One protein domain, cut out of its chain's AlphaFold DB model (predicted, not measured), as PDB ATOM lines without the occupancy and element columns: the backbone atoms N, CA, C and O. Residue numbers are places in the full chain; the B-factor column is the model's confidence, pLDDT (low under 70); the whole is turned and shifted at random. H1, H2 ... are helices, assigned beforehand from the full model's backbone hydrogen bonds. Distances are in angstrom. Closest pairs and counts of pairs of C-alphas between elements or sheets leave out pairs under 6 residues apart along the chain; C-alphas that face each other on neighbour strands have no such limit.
ATOM      1  N   LYS A  11      32.486  22.441  97.514       94.62
ATOM      2  CA  LYS A  11      32.416  21.130  98.165       94.62
ATOM      3  C   LYS A  11      32.042  21.241  99.643       94.62
ATOM      4  O   LYS A  11      31.117  20.565 100.062       94.62
ATOM      5  N   LEU A  12      32.709  22.085 100.436       95.25
ATOM      6  CA  LEU A  12      32.374  22.241 101.859       95.25
ATOM      7  C   LEU A  12      30.923  22.706 102.057       95.25
ATOM      8  O   LEU A  12      30.243  22.218 102.955       95.25
ATOM      9  N   VAL A  13      30.435  23.614 101.207       94.00
ATOM     10  CA  VAL A  13      29.058  24.129 101.289       94.00
ATOM     11  C   VAL A  13      28.013  23.014 101.157       94.00
ATOM     12  O   VAL A  13      26.955  23.100 101.785       94.00
ATOM     13  N   THR A  14      28.305  21.956 100.396       94.44
ATOM     14  CA  THR A  14      27.395  20.818 100.190       94.44
ATOM     15  C   THR A  14      27.604  19.659 101.167       94.44
ATOM     16  O   THR A  14      26.832  18.707 101.126       94.44
ATOM     17  N   MET A  15      28.606  19.714 102.056       95.62
ATOM     18  CA  MET A  15      28.882  18.627 103.012       95.62
ATOM     19  C   MET A  15      27.910  18.575 104.196       95.62
ATOM     20  O   MET A  15      27.832  17.548 104.862       95.62
ATOM     21  N   PHE A  16      27.202  19.666 104.487       96.62
ATOM     22  CA  PHE A  16      26.282  19.728 105.620       96.62
ATOM     23  C   PHE A  16      24.958  19.035 105.292       96.62
ATOM     24  O   PHE A  16      24.283  19.401 104.326       96.62
ATOM     25  N   GLU A  17      24.569  18.078 106.132       96.06
ATOM     26  CA  GLU A  17      23.257  17.433 106.080       96.06
ATOM     27  C   GLU A  17      22.128  18.446 106.344       96.06
ATOM     28  O   GLU A  17      22.302  19.459 107.031       96.06
ATOM     29  N   THR A  18      20.933  18.171 105.814       96.00
ATOM     30  CA  THR A  18      19.737  18.963 106.126       96.00
ATOM     31  C   THR A  18      19.475  18.937 107.631       96.00
ATOM     32  O   THR A  18      19.342  17.869 108.220       96.00
ATOM     33  N   GLY A  19      19.374  20.118 108.245       95.69
ATOM     34  CA  GLY A  19      19.163  20.264 109.689       95.69
ATOM     35  C   GLY A  19      20.444  20.346 110.527       95.69
ATOM     36  O   GLY A  19      20.342  20.553 111.734       95.69
ATOM     37  N   ASP A  20      21.635  20.246 109.922       97.94
ATOM     38  CA  ASP A  20      22.896  20.419 110.653       97.94
ATOM     39  C   ASP A  20      23.052  21.862 111.161       97.94
ATOM     40  O   ASP A  20      23.294  22.799 110.391       97.94
ATOM     41  N   LYS A  21      22.979  22.038 112.484       97.38
ATOM     42  CA  LYS A  21      23.082  23.343 113.156       97.38
ATOM     43  C   LYS A  21      24.439  24.018 112.956       97.38
ATOM     44  O   LYS A  21      24.555  25.229 113.133       97.38
ATOM     45  N   ARG A  22      25.487  23.267 112.599       97.69
ATOM     46  CA  ARG A  22      26.833  23.817 112.374       97.69
ATOM     47  C   ARG A  22      26.921  24.597 111.076       97.69
ATOM     48  O   ARG A  22      27.798  25.452 110.970       97.69
ATOM     49  N   LYS A  23      26.031  24.340 110.112       96.19
ATOM     50  CA  LYS A  23      26.051  25.002 108.806       96.19
ATOM     51  C   LYS A  23      26.039  26.522 108.951       96.19
ATOM     52  O   LYS A  23      26.930  27.172 108.421       96.19
ATOM     53  N   ASP A  24      25.118  27.063 109.741       92.94
ATOM     54  CA  ASP A  24      24.964  28.516 109.923       92.94
ATOM     55  C   ASP A  24      26.042  29.131 110.836       92.94
ATOM     56  O   ASP A  24      26.239  30.345 110.870       92.94
ATOM     57  N   ILE A  25      26.782  28.291 111.569       94.81
ATOM     58  CA  ILE A  25      27.926  28.711 112.390       94.81
ATOM     59  C   ILE A  25      29.203  28.767 111.539       94.81
ATOM     60  O   ILE A  25      30.024  29.676 111.682       94.81
ATOM     61  N   VAL A  26      29.381  27.795 110.642       96.38
ATOM     62  CA  VAL A  26      30.553  27.677 109.765       96.38
ATOM     63  C   VAL A  26      30.424  28.548 108.517       96.38
ATOM     64  O   VAL A  26      31.434  29.078 108.053       96.38
ATOM     65  N   LEU A  27      29.215  28.720 107.981       94.88
ATOM     66  CA  LEU A  27      28.926  29.462 106.755       94.88
ATOM     67  C   LEU A  27      28.095  30.709 107.074       94.88
ATOM     68  O   LEU A  27      26.982  30.621 107.578       94.88
ATOM     69  N   GLY A  28      28.633  31.882 106.752       93.00
ATOM     70  CA  GLY A  28      27.966  33.169 106.926       93.00
ATOM     71  C   GLY A  28      27.423  33.701 105.605       93.00
ATOM     72  O   GLY A  28      28.191  33.976 104.685       93.00
ATOM     73  N   TYR A  29      26.108  33.906 105.526       91.81
ATOM     74  CA  TYR A  29      25.439  34.536 104.374       91.81
ATOM     75  C   TYR A  29      25.062  36.004 104.620       91.81
ATOM     76  O   TYR A  29      24.589  36.692 103.714       91.81
ATOM     77  N   GLY A  30      25.261  36.486 105.844       90.88
ATOM     78  CA  GLY A  30      24.941  37.839 106.260       90.88
ATOM     79  C   GLY A  30      25.278  38.087 107.725       90.88
ATOM     80  O   GLY A  30      25.693  37.177 108.443       90.88
ATOM     81  N   PHE A  31      25.073  39.323 108.166       90.12
ATOM     82  CA  PHE A  31      25.241  39.755 109.549       90.12
ATOM     83  C   PHE A  31      24.166  40.788 109.897       90.12
ATOM     84  O   PHE A  31      23.925  41.695 109.105       90.12
ATOM     85  N   LYS A  32      23.524  40.662 111.071       89.38
ATOM     86  CA  LYS A  32      22.438  41.558 111.533       89.38
ATOM     87  C   LYS A  32      21.382  41.821 110.446       89.38
ATOM     88  O   LYS A  32      21.172  42.959 110.039       89.38
ATOM     89  N   ASP A  33      20.797  40.743 109.924       87.81
ATOM     90  CA  ASP A  33      19.762  40.740 108.874       87.81
ATOM     91  C   ASP A  33      20.178  41.324 107.512       87.81
ATOM     92  O   ASP A  33      19.400  41.318 106.556       87.81
ATOM     93  N   GLN A  34      21.432  41.753 107.368       89.69
ATOM     94  CA  GLN A  34      21.984  42.198 106.098       89.69
ATOM     95  C   GLN A  34      22.704  41.047 105.410       89.69
ATOM     96  O   GLN A  34      23.662  40.482 105.939       89.69
ATOM     97  N   LYS A  35      22.254  40.704 104.202       89.75
ATOM     98  CA  LYS A  35      22.918  39.698 103.367       89.75
ATOM     99  C   LYS A  35      24.241  40.232 102.833       89.75
ATOM    100  O   LYS A  35      24.347  41.396 102.455       89.75
ATOM    101  N   PHE A  36      25.226  39.352 102.720       88.06
ATOM    102  CA  PHE A  36      26.448  39.654 101.988       88.06
ATOM    103  C   PHE A  36      26.145  39.667 100.483       88.06
ATOM    104  O   PHE A  36      25.734  38.659  99.908       88.06
ATOM    105  N   THR A  37      26.305  40.829  99.851       82.75
ATOM    106  CA  THR A  37      25.969  41.057  98.433       82.75
ATOM    107  C   THR A  37      27.190  41.298  97.542       82.75
ATOM    108  O   THR A  37      27.070  41.233  96.321       82.75
ATOM    109  N   ALA A  38      28.359  41.553  98.132       74.00
ATOM    110  CA  ALA A  38      29.625  41.735  97.422       74.00
ATOM    111  C   ALA A  38      30.368  40.392  97.208       74.00
ATOM    112  O   ALA A  38      29.786  39.325  97.401       74.00
ATOM    113  N   PHE A  39      31.641  40.452  96.780       73.62
ATOM    114  CA  PHE A  39      32.580  39.317  96.643       73.62
ATOM    115  C   PHE A  39      32.364  38.233  97.729       73.62
ATOM    116  O   PHE A  39      32.063  38.595  98.866       73.62
ATOM    117  N   PRO A  40      32.534  36.923  97.444       65.81
ATOM    118  CA  PRO A  40      33.102  36.318  96.227       65.81
ATOM    119  C   PRO A  40      32.145  36.182  95.042       65.81
ATOM    120  O   PRO A  40      32.589  36.202  93.899       65.81
ATOM    121  N   LYS A  41      30.841  36.101  95.303       75.31
ATOM    122  CA  LYS A  41      29.734  36.306  94.358       75.31
ATOM    123  C   LYS A  41      28.435  36.374  95.171       75.31
ATOM    124  O   LYS A  41      28.372  35.730  96.224       75.31
ATOM    125  N   PRO A  42      27.395  37.083  94.705       77.44
ATOM    126  CA  PRO A  42      26.109  37.107  95.392       77.44
ATOM    127  C   PRO A  42      25.597  35.689  95.692       77.44
ATOM    128  O   PRO A  42      25.587  34.826  94.816       77.44
ATOM    129  N   GLY A  43      25.197  35.442  96.943       80.94
ATOM    130  CA  GLY A  43      24.665  34.146  97.387       80.94
ATOM    131  C   GLY A  43      25.707  33.092  97.783       80.94
ATOM    132  O   GLY A  43      25.322  31.987  98.164       80.94
ATOM    133  N   TYR A  44      27.004  33.404  97.735       87.94
ATOM    134  CA  TYR A  44      28.058  32.511  98.225       87.94
ATOM    135  C   TYR A  44      28.464  32.851  99.668       87.94
ATOM    136  O   TYR A  44      28.590  34.035  99.984       87.94
ATOM    137  N   PRO A  45      28.675  31.855 100.551       91.56
ATOM    138  CA  PRO A  45      28.964  32.130 101.951       91.56
ATOM    139  C   PRO A  45      30.403  32.594 102.177       91.56
ATOM    140  O   PRO A  45      31.348  32.130 101.538       91.56
ATOM    141  N   TRP A  46      30.563  33.444 103.182       91.75
ATOM    142  CA  TRP A  46      31.823  33.636 103.887       91.75
ATOM    143  C   TRP A  46      31.974  32.579 104.984       91.75
ATOM    144  O   TRP A  46      31.030  31.855 105.308       91.75
ATOM    145  N   PHE A  47      33.148  32.497 105.601       92.81
ATOM    146  CA  PHE A  47      33.264  31.803 106.878       92.81
ATOM    147  C   PHE A  47      32.453  32.547 107.951       92.81
ATOM    148  O   PHE A  47      32.553  33.767 108.074       92.81
ATOM    149  N   GLY A  48      31.603  31.806 108.661       93.50
ATOM    150  CA  GLY A  48      30.575  32.316 109.566       93.50
ATOM    151  C   GLY A  48      31.067  32.656 110.972       93.50
ATOM    152  O   GLY A  48      32.266  32.796 111.229       93.50
ATOM    153  N   SER A  49      30.114  32.757 111.902       93.00
ATOM    154  CA  SER A  49      30.317  33.210 113.286       93.00
ATOM    155  C   SER A  49      31.356  32.411 114.074       93.00
ATOM    156  O   SER A  49      31.947  32.949 115.013       93.00
ATOM    157  N   LYS A  50      31.670  31.175 113.658       92.62
ATOM    158  CA  LYS A  50      32.806  30.406 114.188       92.62
ATOM    159  C   LYS A  50      34.108  31.216 114.185       92.62
ATOM    160  O   LYS A  50      34.894  31.085 115.118       92.62
ATOM    161  N   PHE A  51      34.309  32.064 113.179       90.81
ATOM    162  CA  PHE A  51      35.553  32.797 112.929       90.81
ATOM    163  C   PHE A  51      35.490  34.272 113.306       90.81
ATOM    164  O   PHE A  51      36.503  34.963 113.248       90.81
ATOM    165  N   TRP A  52      34.315  34.773 113.673       90.88
ATOM    166  CA  TRP A  52      34.143  36.188 113.957       90.88
ATOM    167  C   TRP A  52      34.527  36.494 115.402       90.88
ATOM    168  O   TRP A  52      34.165  35.770 116.338       90.88
TER     169      TRP A  52
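AT A GLANCE: This is residues 11 to 52 of the 187 residues of the protein "SusD family" of Sphingobacterium daejeonense (UniProt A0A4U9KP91). This domain has little regular structure: two one-turn helices, H1 and H2, stand at one end, and a long winding stretch runs out from H2, loops round at the other end by Ala 38 and comes back beside itself at residues 46 to 47. The printed part has 42 residues, 8 of them in the two named helices, in the order H1, H2, with no named strand; the class is all helix. It is compact, with a radius of gyration of the C-alphas of 10.3 A and spans of 26 by 20 by 16 A.

IN THESE COORDINATES: H1 is residues 11 to 14, 5.4 A long, beginning at C-alpha 11 (32.416, 21.130, 98.165). H2 is residues 23 to 26, 5.3 A long, ending at C-alpha 26 (30.553, 27.677, 109.765). Residues 27 to 52 hold no named element.

HOW THE PARTS SIT: H1 and H2 are near each other, their closest C-alphas 8.1 A apart. Each is too short for an O i to N i+4 pair; in each, the one O i to N i+3 pair is within hydrogen-bond range. Residues 27 to 28 pair antiparallel with 46 to 47, and residues 30 to 31 with 34 to 35.

THE WHOLE: The C-alphas farthest apart, those of Gly 19 and Ala 38, are 26.9 A apart. The printed part has no cut, and the link from H1 to H2 is short, with 8 residues. Mean pLDDT of the printed part is 90.3; residue 40 is under 70.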